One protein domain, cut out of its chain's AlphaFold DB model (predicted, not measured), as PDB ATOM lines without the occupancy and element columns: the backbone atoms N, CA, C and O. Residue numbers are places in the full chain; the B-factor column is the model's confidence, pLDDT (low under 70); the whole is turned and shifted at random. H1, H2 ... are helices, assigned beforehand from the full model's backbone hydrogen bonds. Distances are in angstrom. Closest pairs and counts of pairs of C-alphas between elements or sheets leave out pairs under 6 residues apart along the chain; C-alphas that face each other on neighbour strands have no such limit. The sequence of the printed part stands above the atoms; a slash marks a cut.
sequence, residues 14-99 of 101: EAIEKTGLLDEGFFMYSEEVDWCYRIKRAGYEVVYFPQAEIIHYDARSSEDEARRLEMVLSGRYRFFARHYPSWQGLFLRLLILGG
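What this domain is: This is residues 14 to 99 of the 101 residues of an uncharacterized protein of Candidatus Hakubanella thermoalkaliphilus (UniProt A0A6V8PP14). What is the overall picture? A helical hairpin, the long H3 with H4 folded back beside it, stands next to a looser pair in which short H1 packs crosswise on H2. H2 runs roughly alongside H3, and between them the chain makes a wide loop whose residues 48 to 58 stick out. What is it made of? The printed part has 86 residues with four named helices, H1, H2, H3 and H4 in chain order, and no named strand, and its class is all helix. How compact is it? It is loose, with a radius of gyration of the C-alphas of 15.2 A and spans of 40 by 34 by 22 A.

How they stand to each other: What touches the longest helix, H3, residues 65 to 83? With residues 73 to 81 alone it touches H4, residues 86 to 97; the closest C-alphas, of Ala 81 and Gly 89, are 5.3 A apart. The two form a helical hairpin, opposite ways at a shallow tilt of 14 degrees. Where is H2, residues 31 to 41? It is close to H3 but not clearly touching, the closest C-alphas, of Asp 34 and Phe 79, being 6.2 A apart; they run the same way at a shallow tilt of 22 degrees. And H1, residues 14 to 19? It touches H2, about perpendicular at 75 degrees, the closest C-alphas, of Thr 19 and Ile 39, being 6.1 A apart. H1 is apart from H3 and H4, and H2 from H4. Are the helix backbones complete? In H1, H2, H3 and H4 every O i to N i+4 pair is within hydrogen-bond range.

Where its parts are: Where is H3? It measures 27.2 A from C-alpha 65 at (-26.854, 11.606, 28.067) to C-alpha 83. How long are the others? H4 measures 16.4 A, ending at C-alpha 97 at (-14.333, 12.762, 16.326), H2 15.4 A and H1 8.6 A, beginning at C-alpha 14 at (-42.176, -13.303, 4.491).

The domain as a whole: How far does it reach? The two C-alphas farthest apart, of Glu 14 and Gly 98, are 42.0 A apart. Which links are long? H1 to H2, with 11 residues, and H2 to H3, with 23; H3 to H4 is tight. Is it whole and confident? The printed part has no cut, its mean pLDDT is 92.8, and residues 59 and 62 are under 70.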
ATOM      1  N   GLU A  14     -42.990 -13.111   5.708       98.31
ATOM      2  CA  GLU A  14     -42.176 -13.303   4.491       98.31
ATOM      3  C   GLU A  14     -41.018 -12.296   4.354       98.31
ATOM      4  O   GLU A  14     -39.963 -12.597   3.790       98.31
ATOM      5  N   ALA A  15     -41.185 -11.071   4.866       98.19
ATOM      6  CA  ALA A  15     -40.109 -10.087   4.887       98.19
ATOM      7  C   ALA A  15     -39.065 -10.435   5.956       98.19
ATOM      8  O   ALA A  15     -37.870 -10.266   5.708       98.19
ATOM      9  N   ILE A  16     -39.491 -10.983   7.099       98.12
ATOM     10  CA  ILE A  16     -38.593 -11.500   8.143       98.12
ATOM     11  C   ILE A  16     -37.801 -12.694   7.610       98.12
ATOM     12  O   ILE A  16     -36.582 -12.709   7.728       98.12
ATOM     13  N   GLU A  17     -38.455 -13.657   6.965       98.12
ATOM     14  CA  GLU A  17     -37.789 -14.826   6.378       98.12
ATOM     15  C   GLU A  17     -36.718 -14.422   5.356       98.12
ATOM     16  O   GLU A  17     -35.623 -14.982   5.338       98.12
ATOM     17  N   LYS A  18     -37.001 -13.403   4.534       98.00
ATOM     18  CA  LYS A  18     -36.074 -12.933   3.498       98.00
ATOM     19  C   LYS A  18     -34.934 -12.068   4.034       98.00
ATOM     20  O   LYS A  18     -33.858 -12.045   3.438       98.00
ATOM     21  N   THR A  19     -35.168 -11.299   5.095       97.81
ATOM     22  CA  THR A  19     -34.209 -10.282   5.561       97.81
ATOM     23  C   THR A  19     -33.525 -10.642   6.871       97.81
ATOM     24  O   THR A  19     -32.473 -10.074   7.159       97.81
ATOM     25  N   GLY A  20     -34.060 -11.604   7.622       97.62
ATOM     26  CA  GLY A  20     -33.682 -11.906   8.997       97.62
ATOM     27  C   GLY A  20     -34.335 -10.956  10.004       97.62
ATOM     28  O   GLY A  20     -35.093 -10.054   9.647       97.62
ATOM     29  N   LEU A  21     -34.010 -11.150  11.281       96.81
ATOM     30  CA  LEU A  21     -34.458 -10.296  12.386       96.81
ATOM     31  C   LEU A  21     -33.640  -8.989  12.464       96.81
ATOM     32  O   LEU A  21     -32.821  -8.681  11.585       96.81
ATOM     33  N   LEU A  22     -33.877  -8.209  13.520       96.44
ATOM     34  CA  LEU A  22     -32.960  -7.156  13.963       96.44
ATOM     35  C   LEU A  22     -31.563  -7.755  14.209       96.44
ATOM     36  O   LEU A  22     -31.440  -8.896  14.650       96.44
ATOM     37  N   ASP A  23     -30.512  -7.004  13.884       95.50
ATOM     38  CA  ASP A  23     -29.130  -7.435  14.128       95.50
ATOM     39  C   ASP A  23     -28.745  -7.129  15.581       95.50
ATOM     40  O   ASP A  23     -28.610  -5.966  15.950       95.50
ATOM     41  N   GLU A  24     -28.527  -8.175  16.380       94.38
ATOM     42  CA  GLU A  24     -28.154  -8.091  17.803       94.38
ATOM     43  C   GLU A  24     -26.810  -7.394  18.057       94.38
ATOM     44  O   GLU A  24     -26.487  -7.033  19.188       94.38
ATOM     45  N   GLY A  25     -25.994  -7.181  17.023       92.50
ATOM     46  CA  GLY A  25     -24.791  -6.371  17.161       92.50
ATOM     47  C   GLY A  25     -25.062  -4.861  17.218       92.50
ATOM     48  O   GLY A  25     -24.121  -4.094  17.438       92.50
ATOM     49  N   PHE A  26     -26.310  -4.433  17.019       92.94
ATOM     50  CA  PHE A  26     -26.815  -3.153  17.503       92.94
ATOM     51  C   PHE A  26     -27.441  -3.383  18.883       92.94
ATOM     52  O   PHE A  26     -28.319  -4.226  19.030       92.94
ATOM     53  N   PHE A  27     -26.995  -2.642  19.898       85.56
ATOM     54  CA  PHE A  27     -27.607  -2.720  21.228       85.56
ATOM     55  C   PHE A  27     -28.876  -1.863  21.317       85.56
ATOM     56  O   PHE A  27     -29.921  -2.346  21.738       85.56
ATOM     57  N   MET A  28     -28.770  -0.585  20.943       86.75
ATOM     58  CA  MET A  28     -29.867   0.379  20.937       86.75
ATOM     59  C   MET A  28     -29.522   1.518  19.975       86.75
ATOM     60  O   MET A  28     -28.360   1.934  19.920       86.75
ATOM     61  N   TYR A  29     -30.540   2.039  19.294       89.75
ATOM     62  CA  TYR A  29     -30.471   3.010  18.202       89.75
ATOM     63  C   TYR A  29     -29.845   2.468  16.899       89.75
ATOM     64  O   TYR A  29     -28.682   2.066  16.841       89.75
ATOM     65  N   SER A  30     -30.570   2.652  15.789       95.94
ATOM     66  CA  SER A  30     -30.193   2.295  14.404       95.94
ATOM     67  C   SER A  30     -30.386   0.826  14.018       95.94
ATOM     68  O   SER A  30     -30.220   0.499  12.840       95.94
ATOM     69  N   GLU A  31     -30.785  -0.050  14.940       96.56
ATOM     70  CA  GLU A  31     -31.180  -1.429  14.645       96.56
ATOM     71  C   GLU A  31     -32.393  -1.483  13.710       96.56
ATOM     72  O   GLU A  31     -32.410  -2.242  12.736       96.56
ATOM     73  N   GLU A  32     -33.390  -0.629  13.948       96.25
ATOM     74  CA  GLU A  32     -34.594  -0.539  13.130       96.25
ATOM     75  C   GLU A  32     -34.307   0.141  11.791       96.25
ATOM     76  O   GLU A  32     -34.915  -0.203  10.776       96.25
ATOM     77  N   VAL A  33     -33.338   1.062  11.766       97.75
ATOM     78  CA  VAL A  33     -32.874   1.731  10.543       97.75
ATOM     79  C   VAL A  33     -32.184   0.719   9.630       97.75
ATOM     80  O   VAL A  33     -32.520   0.631   8.447       97.75
ATOM     81  N   ASP A  34     -31.273  -0.094  10.175       98.12
ATOM     82  CA  ASP A  34     -30.640  -1.211   9.464       98.12
ATOM     83  C   ASP A  34     -31.679  -2.196   8.920       98.12
ATOM     84  O   ASP A  34     -31.600  -2.618   7.761       98.12
ATOM     85  N   TRP A  35     -32.677  -2.544   9.734       97.81
ATOM     86  CA  TRP A  35     -33.684  -3.522   9.347       97.81
ATOM     87  C   TRP A  35     -34.621  -3.001   8.264       97.81
ATOM     88  O   TRP A  35     -34.806  -3.675   7.251       97.81
ATOM     89  N   CYS A  36     -35.124  -1.771   8.402       98.31
ATOM     90  CA  CYS A  36     -35.908  -1.104   7.363       98.31
ATOM     91  C   CYS A  36     -35.112  -0.991   6.058       98.31
ATOM     92  O   CYS A  36     -35.645  -1.271   4.984       98.31
ATOM     93  N   TYR A  37     -33.820  -0.661   6.135       98.25
ATOM     94  CA  TYR A  37     -32.946  -0.605   4.967       98.25
ATOM     95  C   TYR A  37     -32.821  -1.970   4.273       98.25
ATOM     96  O   TYR A  37     -32.990  -2.061   3.052       98.25
ATOM     97  N   ARG A  38     -32.594  -3.054   5.030       98.19
ATOM     98  CA  ARG A  38     -32.566  -4.424   4.488       98.19
ATOM     99  C   ARG A  38     -33.906  -4.829   3.872       98.19
ATOM    100  O   ARG A  38     -33.914  -5.363   2.764       98.19
ATOM    101  N   ILE A  39     -35.020  -4.538   4.543       98.44
ATOM    102  CA  ILE A  39     -36.385  -4.817   4.069       98.44
ATOM    103  C   ILE A  39     -36.652  -4.100   2.738       98.44
ATOM    104  O   ILE A  39     -37.087  -4.741   1.778       98.44
ATOM    105  N   LYS A  40     -36.298  -2.812   2.628       98.12
ATOM    106  CA  LYS A  40     -36.406  -2.052   1.371       98.12
ATOM    107  C   LYS A  40     -35.556  -2.657   0.261       98.12
ATOM    108  O   LYS A  40     -36.039  -2.860  -0.850       98.12
ATOM    109  N   ARG A  41     -34.301  -3.011   0.554       97.81
ATOM    110  CA  ARG A  41     -33.411  -3.662  -0.422       97.81
ATOM    111  C   ARG A  41     -33.897  -5.042  -0.864       97.81
ATOM    112  O   ARG A  41     -33.538  -5.484  -1.952       97.81
ATOM    113  N   ALA A  42     -34.721  -5.705  -0.058       97.88
ATOM    114  CA  ALA A  42     -35.366  -6.963  -0.409       97.88
ATOM    115  C   ALA A  42     -36.631  -6.791  -1.278       97.88
ATOM    116  O   ALA A  42     -37.230  -7.803  -1.657       97.88
ATOM    117  N   GLY A  43     -37.004  -5.556  -1.631       97.94
ATOM    118  CA  GLY A  43     -38.123  -5.232  -2.523       97.94
ATOM    119  C   GLY A  43     -39.444  -4.937  -1.813       97.94
ATOM    120  O   GLY A  43     -40.468  -4.835  -2.481       97.94
ATOM    121  N   TYR A  44     -39.442  -4.810  -0.484       98.38
ATOM    122  CA  TYR A  44     -40.628  -4.434   0.285       98.38
ATOM    123  C   TYR A  44     -40.681  -2.926   0.536       98.38
ATOM    124  O   TYR A  44     -39.671  -2.225   0.501       98.38
ATOM    125  N   GLU A  45     -41.869  -2.423   0.848       98.00
ATOM    126  CA  GLU A  45     -42.065  -1.024   1.216       98.00
ATOM    127  C   GLU A  45     -42.039  -0.832   2.734       98.00
ATOM    128  O   GLU A  45     -42.506  -1.679   3.495       98.00
ATOM    129  N   VAL A  46     -41.537   0.327   3.166       98.19
ATOM    130  CA  VAL A  46     -41.656   0.798   4.552       98.19
ATOM    131  C   VAL A  46     -42.640   1.961   4.576       98.19
ATOM    132  O   VAL A  46     -42.402   3.024   3.986       98.19
ATOM    133  N   VAL A  47     -43.755   1.751   5.270       97.69
ATOM    134  CA  VAL A  47     -44.905   2.658   5.294       97.69
ATOM    135  C   VAL A  47     -45.096   3.203   6.705       97.69
ATOM    136  O   VAL A  47     -45.047   2.457   7.677       97.69
ATOM    137  N   TYR A  48     -45.329   4.509   6.802       97.06
ATOM    138  CA  TYR A  48     -45.832   5.134   8.019       97.06
ATOM    139  C   TYR A  48     -47.361   5.128   7.963       97.06
ATOM    140  O   TYR A  48     -47.933   5.589   6.975       97.06
ATOM    141  N   PHE A  49     -48.010   4.587   8.995       96.50
ATOM    142  CA  PHE A  49     -49.462   4.446   9.052       96.50
ATOM    143  C   PHE A  49     -50.039   5.369  10.137       96.50
ATOM    144  O   PHE A  49     -50.077   4.976  11.303       96.50
ATOM    145  N   PRO A  50     -50.460   6.600   9.787       95.06
ATOM    146  CA  PRO A  50     -50.840   7.618  10.768       95.06
ATOM    147  C   PRO A  50     -52.113   7.289  11.559       95.06
ATOM    148  O   PRO A  50     -52.353   7.907  12.586       95.06
ATOM    149  N   GLN A  51     -52.932   6.339  11.104       96.94
ATOM    150  CA  GLN A  51     -54.153   5.927  11.801       96.94
ATOM    151  C   GLN A  51     -53.881   5.005  13.002       96.94
ATOM    152  O   GLN A  51     -54.795   4.748  13.781       96.94
ATOM    153  N   ALA A  52     -52.662   4.472  13.145       94.94
ATOM    154  CA  ALA A  52     -52.249   3.749  14.342       94.94
ATOM    155  C   ALA A  52     -51.498   4.696  15.283       94.94
ATOM    156  O   ALA A  52     -50.403   5.163  14.967       94.94
ATOM    157  N   GLU A  53     -52.078   4.944  16.454       94.88
ATOM    158  CA  GLU A  53     -51.528   5.846  17.465       94.88
ATOM    159  C   GLU A  53     -51.047   5.064  18.688       94.88
ATOM    160  O   GLU A  53     -51.772   4.236  19.242       94.88
ATOM    161  N   ILE A  54     -49.805   5.320  19.108       93.12
ATOM    162  CA  ILE A  54     -49.155   4.670  20.251       93.12
ATOM    163  C   ILE A  54     -48.396   5.731  21.049       93.12
ATOM    164  O   ILE A  54     -47.758   6.614  20.479       93.12
ATOM    165  N   ILE A  55     -48.446   5.629  22.380       93.44
ATOM    166  CA  ILE A  55     -47.680   6.488  23.289       93.44
ATOM    167  C   ILE A  55     -46.351   5.800  23.599       93.44
ATOM    168  O   ILE A  55     -46.328   4.742  24.229       93.44
ATOM    169  N   HIS A  56     -45.245   6.418  23.187       90.12
ATOM    170  CA  HIS A  56     -43.896   5.980  23.533       90.12
ATOM    171  C   HIS A  56     -43.295   6.910  24.592       90.12
ATOM    172  O   HIS A  56     -43.117   8.104  24.359       90.12
ATOM    173  N   TYR A  57     -42.978   6.359  25.763       88.06
ATOM    174  CA  TYR A  57     -42.283   7.083  26.826       88.06
ATOM    175  C   TYR A  57     -40.773   7.064  26.559       88.06
ATOM    176  O   TYR A  57     -40.066   6.173  27.028       88.06
ATOM    177  N   ASP A  58     -40.304   8.034  25.775       78.31
ATOM    178  CA  ASP A  58     -38.905   8.135  25.350       78.31
ATOM    179  C   ASP A  58     -37.930   8.308  26.540       78.31
ATOM    180  O   ASP A  58     -38.312   8.700  27.645       78.31
ATOM    181  N   ALA A  59     -36.655   7.998  26.302       69.69
ATOM    182  CA  ALA A  59     -35.508   8.190  27.195       69.69
ATOM    183  C   ALA A  59     -35.559   7.483  28.566       69.69
ATOM    184  O   ALA A  59     -34.638   7.634  29.366       69.69
ATOM    185  N   ARG A  60     -36.557   6.634  28.839       72.69
ATOM    186  CA  ARG A  60     -36.649   5.881  30.108       72.69
ATOM    187  C   ARG A  60     -35.517   4.867  30.308       72.69
ATOM    188  O   ARG A  60     -35.232   4.501  31.441       72.69
ATOM    189  N   SER A  61     -34.871   4.436  29.226       70.12
ATOM    190  CA  SER A  61     -33.764   3.469  29.246       70.12
ATOM    191  C   SER A  61     -32.377   4.121  29.291       70.12
ATOM    192  O   SER A  61     -31.369   3.413  29.314       70.12
ATOM    193  N   SER A  62     -32.283   5.455  29.245       68.31
ATOM    194  CA  SER A  62     -31.004   6.168  29.145       68.31
ATOM    195  C   SER A  62     -31.049   7.483  29.922       68.31
ATOM    196  O   SER A  62     -31.260   8.544  29.347       68.31
ATOM    197  N   GLU A  63     -30.841   7.403  31.238       72.50
ATOM    198  CA  GLU A  63     -30.737   8.587  32.110       72.50
ATOM    199  C   GLU A  63     -29.404   9.337  31.925       72.50
ATOM    200  O   GLU A  63     -29.304  10.519  32.240       72.50
ATOM    201  N   ASP A  64     -28.390   8.658  31.379       86.94
ATOM    202  CA  ASP A  64     -27.080   9.225  31.063       86.94
ATOM    203  C   ASP A  64     -27.018   9.663  29.591       86.94
ATOM    204  O   ASP A  64     -27.045   8.841  28.664       86.94
ATOM    205  N   GLU A  65     -26.922  10.974  29.385       86.00
ATOM    206  CA  GLU A  65     -26.854  11.606  28.067       86.00
ATOM    207  C   GLU A  65     -25.589  11.222  27.288       86.00
ATOM    208  O   GLU A  65     -25.666  10.964  26.084       86.00
ATOM    209  N   ALA A  66     -24.437  11.117  27.958       88.81
ATOM    210  CA  ALA A  66     -23.181  10.749  27.312       88.81
ATOM    211  C   ALA A  66     -23.244   9.305  26.808       88.81
ATOM    212  O   ALA A  66     -22.872   9.018  25.668       88.81
ATOM    213  N   ARG A  67     -23.805   8.407  27.624       88.31
ATOM    214  CA  ARG A  67     -24.017   7.011  27.234       88.31
ATOM    215  C   ARG A  67     -25.030   6.879  26.096       88.31
ATOM    216  O   ARG A  67     -24.821   6.088  25.178       88.31
ATOM    217  N   ARG A  68     -26.115   7.660  26.114       89.06
ATOM    218  CA  ARG A  68     -27.082   7.704  25.003       89.06
ATOM    219  C   ARG A  68     -26.408   8.156  23.710       89.06
ATOM    220  O   ARG A  68     -26.615   7.533  22.670       89.06
ATOM    221  N   LEU A  69     -25.604   9.217  23.772       90.25
ATOM    222  CA  LEU A  69     -24.865   9.718  22.618       90.25
ATOM    223  C   LEU A  69     -23.910   8.650  22.073       90.25
ATOM    224  O   LEU A  69     -23.909   8.399  20.872       90.25
ATOM    225  N   GLU A  70     -23.158   7.974  22.942       91.00
ATOM    226  CA  GLU A  70     -22.278   6.870  22.549       91.00
ATOM    227  C   GLU A  70     -23.044   5.776  21.791       91.00
ATOM    228  O   GLU A  70     -22.598   5.344  20.725       91.00
ATOM    229  N   MET A  71     -24.215   5.360  22.289       91.19
ATOM    230  CA  MET A  71     -25.047   4.345  21.633       91.19
ATOM    231  C   MET A  71     -25.534   4.809  20.256       91.19
ATOM    232  O   MET A  71     -25.376   4.082  19.275       91.19
ATOM    233  N   VAL A  72     -26.050   6.040  20.154       92.31
ATOM    234  CA  VAL A  72     -26.506   6.624  18.881       92.31
ATOM    235  C   VAL A  72     -25.368   6.688  17.862       92.31
ATOM    236  O   VAL A  72     -25.539   6.280  16.711       92.31
ATOM    237  N   LEU A  73     -24.195   7.183  18.263       94.12
ATOM    238  CA  LEU A  73     -23.042   7.321  17.372       94.12
ATOM    239  C   LEU A  73     -22.479   5.960  16.952       94.12
ATOM    240  O   LEU A  73     -22.159   5.765  15.778       94.12
ATOM    241  N   SER A  74     -22.418   5.005  17.881       93.06
ATOM    242  CA  SER A  74     -21.977   3.634  17.609       93.06
ATOM    243  C   SER A  74     -22.921   2.923  16.638       93.06
ATOM    244  O   SER A  74     -22.456   2.303  15.678       93.06
ATOM    245  N   GLY A  75     -24.236   3.069  16.828       94.38
ATOM    246  CA  GLY A  75     -25.258   2.546  15.922       94.38
ATOM    247  C   GLY A  75     -25.141   3.139  14.516       94.38
ATOM    248  O   GLY A  75     -25.055   2.402  13.532       94.38
ATOM    249  N   ARG A  76     -25.020   4.470  14.405       93.81
ATOM    250  CA  ARG A  76     -24.812   5.153  13.115       93.81
ATOM    251  C   ARG A  76     -23.544   4.679  12.412       93.81
ATOM    252  O   ARG A  76     -23.585   4.346  11.228       93.81
ATOM    253  N   TYR A  77     -22.422   4.611  13.128       94.12
ATOM    254  CA  TYR A  77     -21.163   4.144  12.557       94.12
ATOM    255  C   TYR A  77     -21.269   2.696  12.064       94.12
ATOM    256  O   TYR A  77     -20.840   2.398  10.948       94.12
ATOM    257  N   ARG A  78     -21.888   1.804  12.849       94.81
ATOM    258  CA  ARG A  78     -22.101   0.402  12.466       94.81
ATOM    259  C   ARG A  78     -22.955   0.280  11.204       94.81
ATOM    260  O   ARG A  78     -22.590  -0.473  10.302       94.81
ATOM    261  N   PHE A  79     -24.046   1.040  11.112       96.31
ATOM    262  CA  PHE A  79     -24.884   1.085   9.911       96.31
ATOM    263  C   PHE A  79     -24.065   1.488   8.675       96.31
ATOM    264  O   PHE A  79     -24.115   0.805   7.648       96.31
ATOM    265  N   PHE A  80     -23.250   2.542   8.788       95.81
ATOM    266  CA  PHE A  80     -22.382   2.984   7.695       95.81
ATOM    267  C   PHE A  80     -21.348   1.929   7.308       95.81
ATOM    268  O   PHE A  80     -21.218   1.602   6.132       95.81
ATOM    269  N   ALA A  81     -20.654   1.352   8.289       94.00
ATOM    270  CA  ALA A  81     -19.651   0.318   8.058       94.00
ATOM    271  C   ALA A  81     -20.230  -0.939   7.384       94.00
ATOM    272  O   ALA A  81     -19.512  -1.630   6.662       94.00
ATOM    273  N   ARG A  82     -21.516  -1.238   7.606       95.31
ATOM    274  CA  ARG A  82     -22.196  -2.399   7.023       95.31
ATOM    275  C   ARG A  82     -22.684  -2.168   5.595       95.31
ATOM    276  O   ARG A  82     -22.623  -3.091   4.784       95.31
ATOM    277  N   HIS A  83     -23.212  -0.982   5.297       96.25
ATOM    278  CA  HIS A  83     -23.946  -0.740   4.044       96.25
ATOM    279  C   HIS A  83     -23.225   0.158   3.047       96.25
ATOM    280  O   HIS A  83     -23.639   0.211   1.888       96.25
ATOM    281  N   TYR A  84     -22.155   0.832   3.468       95.94
ATOM    282  CA  TYR A  84     -21.424   1.786   2.645       95.94
ATOM    283  C   TYR A  84     -19.936   1.436   2.542       95.94
ATOM    284  O   TYR A  84     -19.391   0.726   3.389       95.94
ATOM    285  N   PRO A  85     -19.246   1.935   1.501       96.38
ATOM    286  CA  PRO A  85     -17.810   1.750   1.367       96.38
ATOM    287  C   PRO A  85     -17.029   2.282   2.576       96.38
ATOM    288  O   PRO A  85     -17.384   3.301   3.174       96.38
ATOM    289  N   SER A  86     -15.889   1.653   2.867       93.69
ATOM    290  CA  SER A  86     -15.043   1.967   4.027       93.69
ATOM    291  C   SER A  86     -14.612   3.436   4.117       93.69
ATOM    292  O   SER A  86     -14.473   3.957   5.222       93.69
ATOM    293  N   TRP A  87     -14.448   4.132   2.988       94.19
ATOM    294  CA  TRP A  87     -14.100   5.557   2.974       94.19
ATOM    295  C   TRP A  87     -15.210   6.447   3.545       94.19
ATOM    296  O   TRP A  87     -14.906   7.435   4.208       94.19
ATOM    297  N   GLN A  88     -16.482   6.082   3.353       94.69
ATOM    298  CA  GLN A  88     -17.608   6.800   3.958       94.69
ATOM    299  C   GLN A  88     -17.669   6.543   5.463       94.69
ATOM    300  O   GLN A  88     -17.907   7.470   6.231       94.69
ATOM    301  N   GLY A  89     -17.373   5.312   5.895       91.88
ATOM    302  CA  GLY A  89     -17.223   4.981   7.313       91.88
ATOM    303  C   GLY A  89     -16.082   5.760   7.977       91.88
ATOM    304  O   GLY A  89     -16.266   6.321   9.055       91.88
ATOM    305  N   LEU A  90     -14.921   5.859   7.317       91.62
ATOM    306  CA  LEU A  90     -13.795   6.669   7.793       91.62
ATOM    307  C   LEU A  90     -14.172   8.150   7.874       91.62
ATOM    308  O   LEU A  90     -13.909   8.788   8.888       91.62
ATOM    309  N   PHE A  91     -14.811   8.684   6.834       93.94
ATOM    310  CA  PHE A  91     -15.256  10.073   6.808       93.94
ATOM    311  C   PHE A  91     -16.240  10.375   7.943       93.94
ATOM    312  O   PHE A  91     -16.024  11.321   8.698       93.94
ATOM    313  N   LEU A  92     -17.254   9.528   8.142       93.31
ATOM    314  CA  LEU A  92     -18.194   9.660   9.255       93.31
ATOM    315  C   LEU A  92     -17.479   9.601  10.609       93.31
ATOM    316  O   LEU A  92     -17.764  10.405  11.490       93.31
ATOM    317  N   ARG A  93     -16.519   8.686  10.780       90.50
ATOM    318  CA  ARG A  93     -15.734   8.597  12.017       90.50
ATOM    319  C   ARG A  93     -14.953   9.880  12.295       90.50
ATOM    320  O   ARG A  93     -14.869  10.284  13.449       90.50
ATOM    321  N   LEU A  94     -14.391  10.513  11.266       93.25
ATOM    322  CA  LEU A  94     -13.693  11.792  11.405       93.25
ATOM    323  C   LEU A  94     -14.652  12.933  11.765       93.25
ATOM    324  O   LEU A  94     -14.309  13.737  12.625       93.25
ATOM    325  N   LEU A  95     -15.850  12.978  11.170       93.44
ATOM    326  CA  LEU A  95     -16.886  13.950  11.542       93.44
ATOM    327  C   LEU A  95     -17.301  13.788  13.006       93.44
ATOM    328  O   LEU A  95     -17.301  14.768  13.748       93.44
ATOM    329  N   ILE A  96     -17.541  12.543  13.432       91.19
ATOM    330  CA  ILE A  96     -17.846  12.220  14.823       91.19
ATOM    331  C   ILE A  96     -16.706  12.696  15.728       91.19
ATOM    332  O   ILE A  96     -16.935  13.487  16.623       91.19
ATOM    333  N   LEU A  97     -15.453  12.309  15.485       89.75
ATOM    334  CA  LEU A  97     -14.333  12.762  16.326       89.75
ATOM    335  C   LEU A  97     -14.132  14.290  16.314       89.75
ATOM    336  O   LEU A  97     -13.615  14.842  17.280       89.75
ATOM    337  N   GLY A  98     -14.540  14.963  15.236       91.44
ATOM    338  CA  GLY A  98     -14.490  16.415  15.078       91.44
ATOM    339  C   GLY A  98     -15.662  17.180  15.699       91.44
ATOM    340  O   GLY A  98     -15.704  18.400  15.568       91.44
ATOM    341  N   GLY A  99     -16.613  16.505  16.353       87.44
ATOM    342  CA  GLY A  99     -17.764  17.162  16.975       87.44
ATOM    343  C   GLY A  99     -18.920  17.487  16.029       87.44
ATOM    344  O   GLY A  99     -19.796  18.271  16.384       87.44
TER     345      GLY A  99